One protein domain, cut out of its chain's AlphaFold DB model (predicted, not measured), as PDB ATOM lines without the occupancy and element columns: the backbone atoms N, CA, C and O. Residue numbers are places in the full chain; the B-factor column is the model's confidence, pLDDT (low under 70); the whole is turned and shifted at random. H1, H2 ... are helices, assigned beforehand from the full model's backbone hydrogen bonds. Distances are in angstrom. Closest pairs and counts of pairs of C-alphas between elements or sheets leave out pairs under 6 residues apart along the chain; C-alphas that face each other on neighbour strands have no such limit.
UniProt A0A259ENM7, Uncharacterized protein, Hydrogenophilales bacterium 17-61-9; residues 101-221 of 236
ATOM      1  N   TRP A 101      17.642 -63.390 -19.330       82.69
ATOM      2  CA  TRP A 101      16.250 -63.050 -19.063       82.69
ATOM      3  C   TRP A 101      16.034 -61.563 -19.337       82.69
ATOM      4  O   TRP A 101      15.724 -61.180 -20.453       82.69
ATOM      5  N   HIS A 102      16.300 -60.699 -18.366       87.12
ATOM      6  CA  HIS A 102      15.991 -59.271 -18.453       87.12
ATOM      7  C   HIS A 102      17.246 -58.419 -18.239       87.12
ATOM      8  O   HIS A 102      17.271 -57.463 -17.462       87.12
ATOM      9  N   THR A 103      18.322 -58.819 -18.920       88.62
ATOM     10  CA  THR A 103      19.640 -58.170 -18.867       88.62
ATOM     11  C   THR A 103      19.729 -57.009 -19.864       88.62
ATOM     12  O   THR A 103      18.882 -56.842 -20.746       88.62
ATOM     13  N   ALA A 104      20.810 -56.224 -19.795       90.19
ATOM     14  CA  ALA A 104      21.068 -55.176 -20.788       90.19
ATOM     15  C   ALA A 104      21.221 -55.734 -22.218       90.19
ATOM     16  O   ALA A 104      20.869 -55.055 -23.182       90.19
ATOM     17  N   ALA A 105      21.720 -56.968 -22.371       93.69
ATOM     18  CA  ALA A 105      21.855 -57.612 -23.676       93.69
ATOM     19  C   ALA A 105      20.494 -57.951 -24.288       93.69
ATOM     20  O   ALA A 105      20.239 -57.604 -25.439       93.69
ATOM     21  N   PHE A 106      19.612 -58.570 -23.496       93.12
ATOM     22  CA  PHE A 106      18.232 -58.837 -23.898       93.12
ATOM     23  C   PHE A 106      17.537 -57.539 -24.322       93.12
ATOM     24  O   PHE A 106      17.006 -57.442 -25.430       93.12
ATOM     25  N   PHE A 107      17.622 -56.505 -23.478       90.06
ATOM     26  CA  PHE A 107      16.982 -55.225 -23.760       90.06
ATOM     27  C   PHE A 107      17.523 -54.574 -25.039       90.06
ATOM     28  O   PHE A 107      16.753 -53.992 -25.798       90.06
ATOM     29  N   ALA A 108      18.826 -54.692 -25.315       93.19
ATOM     30  CA  ALA A 108      19.423 -54.184 -26.547       93.19
ATOM     31  C   ALA A 108      18.870 -54.896 -27.792       93.19
ATOM     32  O   ALA A 108      18.571 -54.237 -28.788       93.19
ATOM     33  N   VAL A 109      18.696 -56.222 -27.740       95.50
ATOM     34  CA  VAL A 109      18.105 -56.993 -28.846       95.50
ATOM     35  C   VAL A 109      16.635 -56.629 -29.044       95.50
ATOM     36  O   VAL A 109      16.229 -56.341 -30.169       95.50
ATOM     37  N   ASN A 110      15.851 -56.568 -27.967       92.12
ATOM     38  CA  ASN A 110      14.444 -56.175 -28.043       92.12
ATOM     39  C   ASN A 110      14.290 -54.746 -28.609       92.12
ATOM     40  O   ASN A 110      13.549 -54.519 -29.566       92.12
ATOM     41  N   ALA A 111      15.077 -53.789 -28.104       90.06
ATOM     42  CA  ALA A 111      15.087 -52.415 -28.601       90.06
ATOM     43  C   ALA A 111      15.486 -52.330 -30.082       90.06
ATOM     44  O   ALA A 111      14.878 -51.567 -30.832       90.06
ATOM     45  N   LEU A 112      16.465 -53.124 -30.522       94.25
ATOM     46  CA  LEU A 112      16.875 -53.196 -31.924       94.25
ATOM     47  C   LEU A 112      15.722 -53.639 -32.827       94.25
ATOM     48  O   LEU A 112      15.466 -52.996 -33.847       94.25
ATOM     49  N   LEU A 113      15.016 -54.709 -32.451       93.44
ATOM     50  CA  LEU A 113      13.872 -55.213 -33.214       93.44
ATOM     51  C   LEU A 113      12.788 -54.140 -33.327       93.44
ATOM     52  O   LEU A 113      12.265 -53.892 -34.412       93.44
ATOM     53  N   LEU A 114      12.515 -53.444 -32.224       88.69
ATOM     54  CA  LEU A 114      11.487 -52.411 -32.154       88.69
ATOM     55  C   LEU A 114      11.837 -51.170 -32.982       88.69
ATOM     56  O   LEU A 114      10.990 -50.709 -33.750       88.69
ATOM     57  N   VAL A 115      13.086 -50.689 -32.937       88.69
ATOM     58  CA  VAL A 115      13.570 -49.617 -33.833       88.69
ATOM     59  C   VAL A 115      13.368 -50.009 -35.295       88.69
ATOM     60  O   VAL A 115      12.874 -49.214 -36.099       88.69
ATOM     61  N   ARG A 116      13.711 -51.254 -35.634       92.19
ATOM     62  CA  ARG A 116      13.625 -51.760 -37.000       92.19
ATOM     63  C   ARG A 116      12.203 -51.969 -37.500       92.19
ATOM     64  O   ARG A 116      12.013 -51.978 -38.709       92.19
ATOM     65  N   THR A 117      11.188 -52.039 -36.634       89.12
ATOM     66  CA  THR A 117       9.788 -52.088 -37.096       89.12
ATOM     67  C   THR A 117       9.405 -50.891 -37.972       89.12
ATOM     68  O   THR A 117       8.490 -51.019 -38.786       89.12
ATOM     69  N   GLY A 118      10.107 -49.756 -37.832       78.06
ATOM     70  CA  GLY A 118       9.851 -48.519 -38.571       78.06
ATOM     71  C   GLY A 118       8.673 -47.703 -38.035       78.06
ATOM     72  O   GLY A 118       8.431 -46.607 -38.532       78.06
ATOM     73  N   ASP A 119       7.978 -48.202 -37.012       72.44
ATOM     74  CA  ASP A 119       6.851 -47.527 -36.378       72.44
ATOM     75  C   ASP A 119       7.356 -46.502 -35.351       72.44
ATOM     76  O   ASP A 119       8.017 -46.843 -34.367       72.44
ATOM     77  N   GLU A 120       7.048 -45.225 -35.582       65.31
ATOM     78  CA  GLU A 120       7.440 -44.128 -34.694       65.31
ATOM     79  C   GLU A 120       6.856 -44.273 -33.282       65.31
ATOM     80  O   GLU A 120       7.507 -43.874 -32.314       65.31
ATOM     81  N   HIS A 121       5.698 -44.923 -33.131       61.28
ATOM     82  CA  HIS A 121       5.094 -45.226 -31.829       61.28
ATOM     83  C   HIS A 121       5.810 -46.351 -31.074       61.28
ATOM     84  O   HIS A 121       5.567 -46.541 -29.879       61.28
ATOM     85  N   ARG A 122       6.698 -47.089 -31.751       59.91
ATOM     86  CA  ARG A 122       7.487 -48.198 -31.195       59.91
ATOM     87  C   ARG A 122       8.974 -47.846 -31.048       59.91
ATOM     88  O   ARG A 122       9.745 -48.676 -30.574       59.91
ATOM     89  N   ARG A 123       9.389 -46.617 -31.395       56.34
ATOM     90  CA  ARG A 123      10.779 -46.145 -31.238       56.34
ATOM     91  C   ARG A 123      11.138 -45.834 -29.776       56.34
ATOM     92  O   ARG A 123      10.327 -45.232 -29.063       56.34
ATOM     93  N   PRO A 124      12.383 -46.117 -29.341       51.84
ATOM     94  CA  PRO A 124      12.896 -45.675 -28.047       51.84
ATOM     95  C   PRO A 124      12.746 -44.157 -27.871       51.84
ATOM     96  O   PRO A 124      13.208 -43.381 -28.702       51.84
ATOM     97  N   GLY A 125      12.069 -43.731 -26.799       48.66
ATOM     98  CA  GLY A 125      11.823 -42.315 -26.476       48.66
ATOM     99  C   GLY A 125      10.374 -41.826 -26.652       48.66
ATOM    100  O   GLY A 125       9.970 -40.916 -25.932       48.66
ATOM    101  N   HIS A 126       9.548 -42.460 -27.497       47.16
ATOM    102  CA  HIS A 126       8.145 -42.056 -27.736       47.16
ATOM    103  C   HIS A 126       7.133 -42.929 -26.976       47.16
ATOM    104  O   HIS A 126       6.345 -43.668 -27.558       47.16
ATOM    105  N   GLY A 127       7.162 -42.888 -25.640       49.91
ATOM    106  CA  GLY A 127       6.274 -43.713 -24.800       49.91
ATOM    107  C   GLY A 127       6.647 -45.203 -24.750       49.91
ATOM    108  O   GLY A 127       6.095 -45.936 -23.942       49.91
ATOM    109  N   TYR A 128       7.641 -45.630 -25.532       53.78
ATOM    110  CA  TYR A 128       8.273 -46.955 -25.522       53.78
ATOM    111  C   TYR A 128       8.629 -47.465 -24.114       53.78
ATOM    112  O   TYR A 128       8.227 -48.559 -23.730       53.78
ATOM    113  N   LEU A 129       9.305 -46.636 -23.305       49.53
ATOM    114  CA  LEU A 129       9.689 -46.984 -21.927       49.53
ATOM    115  C   LEU A 129       8.482 -47.080 -20.977       49.53
ATOM    116  O   LEU A 129       8.545 -47.809 -19.995       49.53
ATOM    117  N   LEU A 130       7.397 -46.358 -21.279       48.50
ATOM    118  CA  LEU A 130       6.144 -46.381 -20.517       48.50
ATOM    119  C   LEU A 130       5.252 -47.572 -20.910       48.50
ATOM    120  O   LEU A 130       4.479 -48.035 -20.084       48.50
ATOM    121  N   ARG A 131       5.350 -48.076 -22.150       51.06
ATOM    122  CA  ARG A 131       4.570 -49.227 -22.646       51.06
ATOM    123  C   ARG A 131       5.196 -50.581 -22.299       51.06
ATOM    124  O   ARG A 131       4.453 -51.525 -22.067       51.06
ATOM    125  N   LEU A 132       6.529 -50.663 -22.235       50.38
ATOM    126  CA  LEU A 132       7.261 -51.803 -21.650       50.38
ATOM    127  C   LEU A 132       7.357 -51.715 -20.117       50.38
ATOM    128  O   LEU A 132       7.987 -52.552 -19.477       50.38
ATOM    129  N   ASP A 133       6.771 -50.662 -19.538       50.53
ATOM    130  CA  ASP A 133       6.597 -50.452 -18.102       50.53
ATOM    131  C   ASP A 133       7.902 -50.611 -17.286       50.53
ATOM    132  O   ASP A 133       7.882 -50.959 -16.115       50.53
ATOM    133  N   LEU A 134       9.071 -50.374 -17.902       47.69
ATOM    134  CA  LEU A 134      10.428 -50.544 -17.349       47.69
ATOM    135  C   LEU A 134      10.744 -51.911 -16.677       47.69
ATOM    136  O   LEU A 134      11.911 -52.138 -16.347       47.69
ATOM    137  N   TYR A 135       9.780 -52.816 -16.467       50.78
ATOM    138  CA  TYR A 135       9.919 -54.078 -15.724       50.78
ATOM    139  C   TYR A 135      10.879 -55.071 -16.407       50.78
ATOM    140  O   TYR A 135      11.511 -55.869 -15.717       50.78
ATOM    141  N   ASP A 136      11.089 -54.944 -17.718       56.16
ATOM    142  CA  ASP A 136      11.935 -55.832 -18.541       56.16
ATOM    143  C   ASP A 136      13.449 -55.649 -18.359       56.16
ATOM    144  O   ASP A 136      14.245 -56.311 -19.020       56.16
ATOM    145  N   LEU A 137      13.884 -54.748 -17.476       58.34
ATOM    146  CA  LEU A 137      15.285 -54.671 -17.048       58.34
ATOM    147  C   LEU A 137      15.509 -55.360 -15.691       58.34
ATOM    148  O   LEU A 137      16.496 -55.082 -15.039       58.34
ATOM    149  N   GLY A 138      14.616 -56.234 -15.223       56.06
ATOM    150  CA  GLY A 138      14.645 -56.791 -13.861       56.06
ATOM    151  C   GLY A 138      15.939 -57.481 -13.390       56.06
ATOM    152  O   GLY A 138      16.098 -57.643 -12.184       56.06
ATOM    153  N   GLU A 139      16.869 -57.843 -14.280       61.38
ATOM    154  CA  GLU A 139      18.123 -58.535 -13.935       61.38
ATOM    155  C   GLU A 139      19.392 -57.692 -14.179       61.38
ATOM    156  O   GLU A 139      20.456 -58.232 -14.464       61.38
ATOM    157  N   TRP A 140      19.331 -56.360 -14.040       65.44
ATOM    158  CA  TRP A 140      20.526 -55.497 -14.183       65.44
ATOM    159  C   TRP A 140      21.612 -55.733 -13.112       65.44
ATOM    160  O   TRP A 140      22.730 -55.236 -13.261       65.44
ATOM    161  N   ASP A 141      21.302 -56.459 -12.032       61.28
ATOM    162  CA  ASP A 141      22.264 -56.824 -10.978       61.28
ATOM    163  C   ASP A 141      23.286 -57.876 -11.452       61.28
ATOM    164  O   ASP A 141      24.263 -58.167 -10.756       61.28
ATOM    165  N   ASP A 142      23.104 -58.429 -12.654       73.75
ATOM    166  CA  ASP A 142      24.022 -59.395 -13.249       73.75
ATOM    167  C   ASP A 142      25.381 -58.793 -13.656       73.75
ATOM    168  O   ASP A 142      26.353 -59.536 -13.854       73.75
ATOM    169  N   VAL A 143      25.487 -57.459 -13.713       75.62
ATOM    170  CA  VAL A 143      26.741 -56.721 -13.904       75.62
ATOM    171  C   VAL A 143      27.139 -55.992 -12.622       75.62
ATOM    172  O   VAL A 143      26.586 -54.955 -12.257       75.62
ATOM    173  N   SER A 144      28.193 -56.481 -11.963       78.75
ATOM    174  CA  SER A 144      28.758 -55.818 -10.783       78.75
ATOM    175  C   SER A 144      29.192 -54.379 -11.086       78.75
ATOM    176  O   SER A 144      29.771 -54.100 -12.135       78.75
ATOM    177  N   HIS A 145      28.969 -53.474 -10.129       81.00
ATOM    178  CA  HIS A 145      29.325 -52.049 -10.226       81.00
ATOM    179  C   HIS A 145      28.613 -51.282 -11.356       81.00
ATOM    180  O   HIS A 145      29.104 -50.241 -11.789       81.00
ATOM    181  N   CYS A 146      27.469 -51.771 -11.836       83.06
ATOM    182  CA  CYS A 146      26.647 -51.109 -12.844       83.06
ATOM    183  C   CYS A 146      25.379 -50.504 -12.230       83.06
ATOM    184  O   CYS A 146      24.742 -51.108 -11.372       83.06
ATOM    185  N   THR A 147      25.001 -49.311 -12.681       84.50
ATOM    186  CA  THR A 147      23.682 -48.731 -12.409       84.50
ATOM    187  C   THR A 147      22.686 -49.114 -13.504       84.50
ATOM    188  O   THR A 147      23.047 -49.299 -14.665       84.50
ATOM    189  N   ARG A 148      21.390 -49.139 -13.169       80.38
ATOM    190  CA  ARG A 148      20.317 -49.351 -14.157       80.38
ATOM    191  C   ARG A 148      20.367 -48.348 -15.316       80.38
ATOM    192  O   ARG A 148      20.080 -48.718 -16.449       80.38
ATOM    193  N   GLY A 149      20.740 -47.097 -15.035       82.75
ATOM    194  CA  GLY A 149      20.918 -46.061 -16.056       82.75
ATOM    195  C   GLY A 149      22.040 -46.403 -17.036       82.75
ATOM    196  O   GLY A 149      21.815 -46.381 -18.237       82.75
ATOM    197  N   GLU A 150      23.207 -46.826 -16.538       87.31
ATOM    198  CA  GLU A 150      24.319 -47.263 -17.395       87.31
ATOM    199  C   GLU A 150      23.959 -48.489 -18.245       87.31
ATOM    200  O   GLU A 150      24.342 -48.554 -19.412       87.31
ATOM    201  N   ALA A 151      23.225 -49.452 -17.680       87.38
ATOM    202  CA  ALA A 151      22.747 -50.622 -18.413       87.38
ATOM    203  C   ALA A 151      21.775 -50.240 -19.537       87.38
ATOM    204  O   ALA A 151      21.904 -50.728 -20.661       87.38
ATOM    205  N   LEU A 152      20.838 -49.332 -19.250       86.00
ATOM    206  CA  LEU A 152      19.897 -48.812 -20.238       86.00
ATOM    207  C   LEU A 152      20.617 -48.026 -21.341       86.00
ATOM    208  O   LEU A 152      20.369 -48.269 -22.520       86.00
ATOM    209  N   ASP A 153      21.535 -47.131 -20.974       88.06
ATOM    210  CA  ASP A 153      22.325 -46.342 -21.922       88.06
ATOM    211  C   ASP A 153      23.166 -47.244 -22.831       88.06
ATOM    212  O   ASP A 153      23.218 -47.040 -24.047       88.06
ATOM    213  N   TRP A 154      23.800 -48.271 -22.254       92.81
ATOM    214  CA  TRP A 154      24.553 -49.273 -23.005       92.81
ATOM    215  C   TRP A 154      23.657 -49.988 -24.020       92.81
ATOM    216  O   TRP A 154      24.000 -50.069 -25.203       92.81
ATOM    217  N   ALA A 155      22.490 -50.453 -23.572       91.81
ATOM    218  CA  ALA A 155      21.578 -51.220 -24.402       91.81
ATOM    219  C   ALA A 155      20.997 -50.386 -25.550       91.81
ATOM    220  O   ALA A 155      21.062 -50.802 -26.707       91.81
ATOM    221  N   LEU A 156      20.502 -49.179 -25.257       90.00
ATOM    222  CA  LEU A 156      19.944 -48.268 -26.261       90.00
ATOM    223  C   LEU A 156      20.989 -47.835 -27.289       90.00
ATOM    224  O   LEU A 156      20.699 -47.809 -28.486       90.00
ATOM    225  N   LYS A 157      22.215 -47.537 -26.843       93.81
ATOM    226  CA  LYS A 157      23.316 -47.172 -27.740       93.81
ATOM    227  C   LYS A 157      23.590 -48.274 -28.760       93.81
ATOM    228  O   LYS A 157      23.692 -47.989 -29.950       93.81
ATOM    229  N   HIS A 158      23.730 -49.517 -28.304       95.75
ATOM    230  CA  HIS A 158      24.060 -50.627 -29.195       95.75
ATOM    231  C   HIS A 158      22.878 -51.089 -30.043       95.75
ATOM    232  O   HIS A 158      23.085 -51.458 -31.198       95.75
ATOM    233  N   ALA A 159      21.656 -50.999 -29.515       93.88
ATOM    234  CA  ALA A 159      20.446 -51.211 -30.293       93.88
ATOM    235  C   ALA A 159      20.378 -50.247 -31.483       93.88
ATOM    236  O   ALA A 159      20.219 -50.694 -32.614       93.88
ATOM    237  N   GLN A 160      20.568 -48.943 -31.246       91.19
ATOM    238  CA  GLN A 160      20.533 -47.922 -32.296       91.19
ATOM    239  C   GLN A 160      21.651 -48.119 -33.327       91.19
ATOM    240  O   GLN A 160      21.387 -48.124 -34.527       91.19
ATOM    241  N   GLU A 161      22.888 -48.334 -32.866       95.00
ATOM    242  CA  GLU A 161      24.047 -48.559 -33.738       95.00
ATOM    243  C   GLU A 161      23.820 -49.737 -34.696       95.00
ATOM    244  O   GLU A 161      24.097 -49.639 -35.890       95.00
ATOM    245  N   LEU A 162      23.301 -50.858 -34.185       96.56
ATOM    246  CA  LEU A 162      23.091 -52.063 -34.986       96.56
ATOM    247  C   LEU A 162      21.786 -52.020 -35.788       96.56
ATOM    248  O   LEU A 162      21.721 -52.629 -36.863       96.56
ATOM    249  N   ALA A 163      20.777 -51.272 -35.338       92.75
ATOM    250  CA  ALA A 163      19.534 -51.074 -36.077       92.75
ATOM    251  C   ALA A 163      19.765 -50.408 -37.444       92.75
ATOM    252  O   ALA A 163      19.067 -50.746 -38.396       92.75
ATOM    253  N   GLU A 164      20.775 -49.542 -37.561       91.12
ATOM    254  CA  GLU A 164      21.161 -48.860 -38.809       91.12
ATOM    255  C   GLU A 164      21.918 -49.766 -39.799       91.12
ATOM    256  O   GLU A 164      22.102 -49.420 -40.970       91.12
ATOM    257  N   THR A 165      22.359 -50.946 -39.357       94.69
ATOM    258  CA  THR A 165      23.093 -51.897 -40.199       94.69
ATOM    259  C   THR A 165      22.156 -52.847 -40.946       94.69
ATOM    260  O   THR A 165      21.049 -53.138 -40.503       94.69
ATOM    261  N   LYS A 166      22.643 -53.429 -42.052       94.25
ATOM    262  CA  LYS A 166      21.948 -54.500 -42.798       94.25
ATOM    263  C   LYS A 166      22.095 -55.895 -42.166       94.25
ATOM    264  O   LYS A 166      21.844 -56.894 -42.830       94.25
ATOM    265  N   MET A 167      22.583 -55.978 -40.929       96.50
ATOM    266  CA  MET A 167      22.799 -57.247 -40.236       96.50
ATOM    267  C   MET A 167      21.459 -57.903 -39.892       96.50
ATOM    268  O   MET A 167      20.540 -57.202 -39.460       96.50
ATOM    269  N   SER A 168      21.355 -59.227 -40.023       98.12
ATOM    270  CA  SER A 168      20.183 -59.965 -39.541       98.12
ATOM    271  C   SER A 168      19.986 -59.789 -38.035       98.12
ATOM    272  O   SER A 168      20.919 -59.428 -37.312       98.12
ATOM    273  N   ALA A 169      18.766 -60.010 -37.549       97.69
ATOM    274  CA  ALA A 169      18.446 -59.956 -36.127       97.69
ATOM    275  C   ALA A 169      19.286 -60.973 -35.340       97.69
ATOM    276  O   ALA A 169      19.846 -60.647 -34.295       97.69
ATOM    277  N   GLU A 170      19.452 -62.175 -35.890       97.81
ATOM    278  CA  GLU A 170      20.283 -63.243 -35.343       97.81
ATOM    279  C   GLU A 170      21.760 -62.836 -35.268       97.81
ATOM    280  O   GLU A 170      22.401 -63.007 -34.231       97.81
ATOM    281  N   GLY A 171      22.301 -62.255 -36.346       97.94
ATOM    282  CA  GLY A 171      23.675 -61.752 -36.360       97.94
ATOM    283  C   GLY A 171      23.883 -60.611 -35.363       97.94
ATOM    284  O   GLY A 171      24.877 -60.593 -34.634       97.94
ATOM    285  N   ALA A 172      22.920 -59.691 -35.281       98.06
ATOM    286  CA  ALA A 172      22.967 -58.562 -34.359       98.06
ATOM    287  C   ALA A 172      22.905 -59.022 -32.900       98.06
ATOM    288  O   ALA A 172      23.638 -58.488 -32.069       98.06
ATOM    289  N   ALA A 173      22.105 -60.043 -32.590       98.06
ATOM    290  CA  ALA A 173      22.059 -60.630 -31.258       98.06
ATOM    291  C   ALA A 173      23.415 -61.221 -30.847       98.06
ATOM    292  O   ALA A 173      23.904 -60.913 -29.762       98.06
ATOM    293  N   VAL A 174      24.083 -61.978 -31.725       98.06
ATOM    294  CA  VAL A 174      25.432 -62.517 -31.452       98.06
ATOM    295  C   VAL A 174      26.446 -61.399 -31.179       98.06
ATOM    296  O   VAL A 174      27.249 -61.494 -30.244       98.06
ATOM    297  N   GLU A 175      26.404 -60.320 -31.962       98.31
ATOM    298  CA  GLU A 175      27.275 -59.158 -31.767       98.31
ATOM    299  C   GLU A 175      26.975 -58.443 -30.438       98.31
ATOM    300  O   GLU A 175      27.900 -58.121 -29.687       98.31
ATOM    301  N   ILE A 176      25.697 -58.248 -30.102       98.00
ATOM    302  CA  ILE A 176      25.261 -57.656 -28.829       98.00
ATOM    303  C   ILE A 176      25.752 -58.495 -27.653       98.00
ATOM    304  O   ILE A 176      26.375 -57.941 -26.749       98.00
ATOM    305  N   LEU A 177      25.542 -59.811 -27.677       97.19
ATOM    306  CA  LEU A 177      25.997 -60.725 -26.626       97.19
ATOM    307  C   LEU A 177      27.522 -60.668 -26.462       97.19
ATOM    308  O   LEU A 177      28.041 -60.541 -25.353       97.19
ATOM    309  N   THR A 178      28.258 -60.645 -27.574       97.62
ATOM    310  CA  THR A 178      29.724 -60.523 -27.562       97.62
ATOM    311  C   THR A 178      30.188 -59.203 -26.940       97.62
ATOM    312  O   THR A 178      31.164 -59.164 -26.180       97.62
ATOM    313  N   ARG A 179      29.521 -58.089 -27.263       97.69
ATOM    314  CA  ARG A 179      29.814 -56.772 -26.678       97.69
ATOM    315  C   ARG A 179      29.433 -56.718 -25.205       97.69
ATOM    316  O   ARG A 179      30.169 -56.120 -24.419       97.69
ATOM    317  N   TYR A 180      28.321 -57.347 -24.845       95.44
ATOM    318  CA  TYR A 180      27.815 -57.406 -23.484       95.44
ATOM    319  C   TYR A 180      28.804 -58.125 -22.564       95.44
ATOM    320  O   TYR A 180      29.192 -57.557 -21.549       95.44
ATOM    321  N   GLU A 181      29.339 -59.283 -22.963       94.94
ATOM    322  CA  GLU A 181      30.346 -60.003 -22.168       94.94
ATOM    323  C   GLU A 181      31.630 -59.183 -21.956       94.94
ATOM    324  O   GLU A 181      32.184 -59.126 -20.853       94.94
ATOM    325  N   LYS A 182      32.083 -58.456 -22.987       95.75
ATOM    326  CA  LYS A 182      33.226 -57.534 -22.859       95.75
ATOM    327  C   LYS A 182      32.926 -56.396 -21.888       95.75
ATOM    328  O   LYS A 182      33.786 -56.027 -21.086       95.75
ATOM    329  N   TRP A 183      31.728 -55.824 -21.968       94.69
ATOM    330  CA  TRP A 183      31.297 -54.746 -21.086       94.69
ATOM    331  C   TRP A 183      31.152 -55.224 -19.637       94.69
ATOM    332  O   TRP A 183      31.682 -54.584 -18.729       94.69
ATOM    333  N   LYS A 184      30.556 -56.398 -19.424       92.50
ATOM    334  CA  LYS A 184      30.433 -57.055 -18.122       92.50
ATOM    335  C   LYS A 184      31.798 -57.312 -17.486       92.50
ATOM    336  O   LYS A 184      32.029 -56.904 -16.347       92.50
ATOM    337  N   ALA A 185      32.746 -57.879 -18.235       92.94
ATOM    338  CA  ALA A 185      34.122 -58.068 -17.769       92.94
ATOM    339  C   ALA A 185      34.819 -56.733 -17.438       92.94
ATOM    340  O   ALA A 185      35.542 -56.619 -16.444       92.94
ATOM    341  N   TRP A 186      34.580 -55.692 -18.242       92.94
ATOM    342  CA  TRP A 186      35.119 -54.353 -18.007       92.94
ATOM    343  C   TRP A 186      34.570 -53.718 -16.721       92.94
ATOM    344  O   TRP A 186      35.351 -53.145 -15.949       92.94
ATOM    345  N   LYS A 187      33.262 -53.844 -16.459       92.00
ATOM    346  CA  LYS A 187      32.613 -53.373 -15.222       92.00
ATOM    347  C   LYS A 187      33.088 -54.164 -14.002       92.00
ATOM    348  O   LYS A 187      33.487 -53.559 -13.013       92.00
ATOM    349  N   ALA A 188      33.206 -55.488 -14.101       90.62
ATOM    350  CA  ALA A 188      33.756 -56.317 -13.024       90.62
ATOM    351  C   ALA A 188      35.202 -55.925 -12.643       90.62
ATOM    352  O   ALA A 188      35.578 -55.958 -11.474       90.62
ATOM    353  N   ALA A 189      36.013 -55.487 -13.612       91.06
ATOM    354  CA  ALA A 189      37.377 -55.013 -13.372       91.06
ATOM    355  C   ALA A 189      37.463 -53.556 -12.865       91.06
ATOM    356  O   ALA A 189      38.568 -53.043 -12.654       91.06
ATOM    357  N   GLU A 190      36.343 -52.844 -12.701       91.56
ATOM    358  CA  GLU A 190      36.314 -51.429 -12.308       91.56
ATOM    359  C   GLU A 190      37.044 -51.138 -10.984       91.56
ATOM    360  O   GLU A 190      37.914 -50.259 -10.998       91.56
ATOM    361  N   PRO A 191      36.844 -51.897  -9.887       90.81
ATOM    362  CA  PRO A 191      37.556 -51.644  -8.633       90.81
ATOM    363  C   PRO A 191      39.080 -51.697  -8.788       90.81
ATOM    364  O   PRO A 191      39.792 -50.810  -8.313       90.81
ATOM    365  N   ALA A 192      39.593 -52.693  -9.516       91.75
ATOM    366  CA  ALA A 192      41.024 -52.839  -9.767       91.75
ATOM    367  C   ALA A 192      41.578 -51.689 -10.625       91.75
ATOM    368  O   ALA A 192      42.674 -51.182 -10.368       91.75
ATOM    369  N   ARG A 193      40.813 -51.232 -11.626       91.62
ATOM    370  CA  ARG A 193      41.191 -50.091 -12.475       91.62
ATOM    371  C   ARG A 193      41.227 -48.784 -11.685       91.62
ATOM    372  O   ARG A 193      42.195 -48.033 -11.818       91.62
ATOM    373  N   VAL A 194      40.230 -48.539 -10.835       92.88
ATOM    374  CA  VAL A 194      40.168 -47.361  -9.955       92.88
ATOM    375  C   VAL A 194      41.320 -47.375  -8.949       92.88
ATOM    376  O   VAL A 194      42.023 -46.370  -8.816       92.88
ATOM    377  N   ALA A 195      41.587 -48.516  -8.307       93.56
ATOM    378  CA  ALA A 195      42.704 -48.668  -7.374       93.56
ATOM    379  C   ALA A 195      44.061 -48.419  -8.056       93.56
ATOM    380  O   ALA A 195      44.877 -47.647  -7.549       93.56
ATOM    381  N   LYS A 196      44.283 -48.991  -9.248       94.12
ATOM    382  CA  LYS A 196      45.510 -48.778 -10.034       94.12
ATOM    383  C   LYS A 196      45.689 -47.314 -10.442       94.12
ATOM    384  O   LYS A 196      46.796 -46.783 -10.353       94.12
ATOM    385  N   ALA A 197      44.619 -46.648 -10.876       93.31
ATOM    386  CA  ALA A 197      44.659 -45.233 -11.235       93.31
ATOM    387  C   ALA A 197      44.969 -44.344 -10.021       93.31
ATOM    388  O   ALA A 197      45.753 -43.401 -10.135       93.31
ATOM    389  N   ARG A 198      44.397 -44.665  -8.855       94.94
ATOM    390  CA  ARG A 198      44.674 -43.966  -7.598       94.94
ATOM    391  C   ARG A 198      46.131 -44.133  -7.165       94.94
ATOM    392  O   ARG A 198      46.795 -43.124  -6.955       94.94
ATOM    393  N   ALA A 199      46.642 -45.363  -7.127       94.62
ATOM    394  CA  ALA A 199      48.035 -45.638  -6.771       94.62
ATOM    395  C   ALA A 199      49.020 -44.906  -7.698       94.62
ATOM    396  O   ALA A 199      50.003 -44.333  -7.236       94.62
ATOM    397  N   LYS A 200      48.722 -44.848  -9.005       94.94
ATOM    398  CA  LYS A 200      49.527 -44.074  -9.959       94.94
ATOM    399  C   LYS A 200      49.513 -42.576  -9.645       94.94
ATOM    400  O   LYS A 200      50.570 -41.963  -9.623       94.94
ATOM    401  N   ARG A 201      48.342 -41.988  -9.372       94.12
ATOM    402  CA  ARG A 201      48.238 -40.562  -9.001       94.12
ATOM    403  C   ARG A 201      48.999 -40.248  -7.713       94.12
ATOM    404  O   ARG A 201      49.613 -39.193  -7.625       94.12
ATOM    405  N   GLU A 202      48.960 -41.148  -6.734       95.44
ATOM    406  CA  GLU A 202      49.703 -41.007  -5.478       95.44
ATOM    407  C   GLU A 202      51.222 -41.082  -5.718       95.44
ATOM    408  O   GLU A 202      51.952 -40.226  -5.220       95.44
ATOM    409  N   ALA A 203      51.693 -42.016  -6.552       93.94
ATOM    410  CA  ALA A 203      53.101 -42.110  -6.946       93.94
ATOM    411  C   ALA A 203      53.576 -40.879  -7.746       93.94
ATOM    412  O   ALA A 203      54.630 -40.315  -7.453       93.94
ATOM    413  N   ASP A 204      52.776 -40.409  -8.709       94.44
ATOM    414  CA  ASP A 204      53.075 -39.202  -9.488       94.44
ATOM    415  C   ASP A 204      53.130 -37.961  -8.573       94.44
ATOM    416  O   ASP A 204      54.013 -37.112  -8.714       94.44
ATOM    417  N   ALA A 205      52.227 -37.859  -7.590       94.00
ATOM    418  CA  ALA A 205      52.226 -36.770  -6.612       94.00
ATOM    419  C   ALA A 205      53.471 -36.791  -5.708       94.00
ATOM    420  O   ALA A 205      54.044 -35.731  -5.442       94.00
ATOM    421  N   GLN A 206      53.913 -37.977  -5.274       94.44
ATOM    422  CA  GLN A 206      55.159 -38.146  -4.519       94.44
ATOM    423  C   GLN A 206      56.367 -37.705  -5.349       94.44
ATOM    424  O   GLN A 206      57.134 -36.856  -4.892       94.44
ATOM    425  N   LEU A 207      56.475 -38.169  -6.598       93.69
ATOM    426  CA  LEU A 207      57.559 -37.787  -7.506       93.69
ATOM    427  C   LEU A 207      57.595 -36.271  -7.756       93.69
ATOM    428  O   LEU A 207      58.655 -35.649  -7.700       93.69
ATOM    429  N   ILE A 208      56.440 -35.636  -7.984       92.00
ATOM    430  CA  ILE A 208      56.357 -34.174  -8.132       92.00
ATOM    431  C   ILE A 208      56.824 -33.467  -6.849       92.00
ATOM    432  O   ILE A 208      57.524 -32.452  -6.926       92.00
ATOM    433  N   GLY A 209      56.459 -33.985  -5.673       92.00
ATOM    434  CA  GLY A 209      56.921 -33.478  -4.379       92.00
ATOM    435  C   GLY A 209      58.441 -33.572  -4.210       92.00
ATOM    436  O   GLY A 209      59.082 -32.595  -3.806       92.00
ATOM    437  N   GLU A 210      59.031 -34.708  -4.585       91.44
ATOM    438  CA  GLU A 210      60.480 -34.931  -4.569       91.44
ATOM    439  C   GLU A 210      61.208 -33.986  -5.525       91.44
ATOM    440  O   GLU A 210      62.149 -33.302  -5.116       91.44
ATOM    441  N   LEU A 211      60.731 -33.860  -6.768       90.19
ATOM    442  CA  LEU A 211      61.310 -32.960  -7.769       90.19
ATOM    443  C   LEU A 211      61.233 -31.490  -7.335       90.19
ATOM    444  O   LEU A 211      62.201 -30.742  -7.494       90.19
ATOM    445  N   ARG A 212      60.115 -31.060  -6.733       88.62
ATOM    446  CA  ARG A 212      59.980 -29.703  -6.168       88.62
ATOM    447  C   ARG A 212      60.964 -29.468  -5.026       88.62
ATOM    448  O   ARG A 212      61.597 -28.412  -4.984       88.62
ATOM    449  N   SER A 213      61.112 -30.442  -4.132       85.12
ATOM    450  CA  SER A 213      62.054 -30.374  -3.009       85.12
ATOM    451  C   SER A 213      63.502 -30.336  -3.497       85.12
ATOM    452  O   SER A 213      64.292 -29.519  -3.025       85.12
ATOM    453  N   ALA A 214      63.846 -31.154  -4.493       82.56
ATOM    454  CA  ALA A 214      65.157 -31.151  -5.131       82.56
ATOM    455  C   ALA A 214      65.457 -29.798  -5.791       82.56
ATOM    456  O   ALA A 214      66.531 -29.239  -5.573       82.56
ATOM    457  N   ARG A 215      64.493 -29.216  -6.520       83.19
ATOM    458  CA  ARG A 215      64.637 -27.880  -7.118       83.19
ATOM    459  C   ARG A 215      64.936 -26.811  -6.066       83.19
ATOM    460  O   ARG A 215      65.825 -25.992  -6.276       83.19
ATOM    461  N   TRP A 216      64.229 -26.830  -4.936       80.25
ATOM    462  CA  TRP A 216      64.487 -25.905  -3.829       80.25
ATOM    463  C   TRP A 216      65.868 -26.099  -3.203       80.25
ATOM    464  O   TRP A 216      66.552 -25.113  -2.947       80.25
ATOM    465  N   ARG A 217      66.311 -27.348  -3.010       81.31
ATOM    466  CA  ARG A 217      67.663 -27.647  -2.507       81.31
ATOM    467  C   ARG A 217      68.741 -27.090  -3.436       81.31
ATOM    468  O   ARG A 217      69.652 -26.417  -2.966       81.31
ATOM    469  N   TRP A 218      68.610 -27.296  -4.745       78.19
ATOM    470  CA  TRP A 218      69.551 -26.751  -5.729       78.19
ATOM    471  C   TRP A 218      69.524 -25.222  -5.795       78.19
ATOM    472  O   TRP A 218      70.580 -24.598  -5.859       78.19
ATOM    473  N   ALA A 219      68.341 -24.606  -5.707       74.88
ATOM    474  CA  ALA A 219      68.220 -23.153  -5.624       74.88
ATOM    475  C   ALA A 219      68.899 -22.589  -4.362       74.88
ATOM    476  O   ALA A 219      69.586 -21.574  -4.448       74.88
ATOM    477  N   ALA A 220      68.764 -23.264  -3.214       73.94
ATOM    478  CA  ALA A 220      69.419 -22.878  -1.964       73.94
ATOM    479  C   ALA A 220      70.949 -23.018  -2.035       73.94
ATOM    480  O   ALA A 220      71.659 -22.116  -1.596       73.94
ATOM    481  N   VAL A 221      71.465 -24.099  -2.635       80.50
ATOM    482  CA  VAL A 221      72.909 -24.270  -2.887       80.50
ATOM    483  C   VAL A 221      73.440 -23.162  -3.799       80.50
ATOM    484  O   VAL A 221      74.463 -22.560  -3.485       80.50
TER     485      VAL A 221
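What this domain is: This is residues 101 to 221 of the 236 residues of an uncharacterized protein of Hydrogenophilales bacterium 17-61-9 (UniProt A0A259ENM7). One long helix, H5, sticks out as an arm with its residues 192 to 221 from a small head, in which H1, H3 and H4 form a three-helix bundle. The arm makes the length of the whole, while the head, 91 residues, is a body of 41 by 28 by 18 A with the short helix H2 among its long links. The printed part has 121 residues with five named helices, H1 to H5 in order along the chain, and no named strand; the class is all helix. The whole is extended, with a radius of gyration of the C-alphas of 22.7 A and spans of 78 by 28 by 27 A.

How they stand to each other: Start at H5, residues 190 to 221, the longest helix, which touches no helix. Step back over one residue, a tight link, to H4, residues 169 to 188; H4 and H5 meet only through their link. H4 touches H1, residues 104 to 116, where the closest C-alphas, those of Val 109 and Ala 173, are 5.9 A apart. The two run opposite ways at a shallow tilt of 34 degrees, only just short of steep. H1 also touches H3, residues 148 to 163, and the closest C-alphas there, those of Ala 108 and Ala 155, are 4.2 A apart. H1 and H3 run the same way at a steep tilt of 41 degrees. H3 and H4 are close but not clearly touching, with the C-alphas of Leu 162 and Ala 172 closest at 6.5 A. They run opposite ways at a shallow tilt of 33 degrees, only just short of steep. H2, residues 128 to 131, is apart from H1, H3, H4 and H5. In H1, H3, H4 and H5 every pair of O i and N i+4 is within hydrogen-bond range; H2 is too short for such a pair.

Where its parts are: Find C-alpha 190 at (36.314, -51.429, -12.308); from there H5 runs 46.5 A to C-alpha 221 at (72.909, -24.270, -2.887). H4 measures 28.0 A from first to last C-alpha, H3 22.0 A and H1 18.2 A. Look for the beginning of H1 at C-alpha 104, (21.068, -55.176, -20.788). H2 has four residues and spans 5.2 A.

The domain as a whole: The two C-alphas farthest apart, those of Asp 119 and Val 221, are 77.6 A apart. The printed part has no cut. The links H1 to H2 and H2 to H3 are long, and residues 132 to 147 hold no named element; the link H3 to H4 is tight. In the B-factor column the mean pLDDT of the printed part is 84.0, and residues 120 to 141 of this model are under 70.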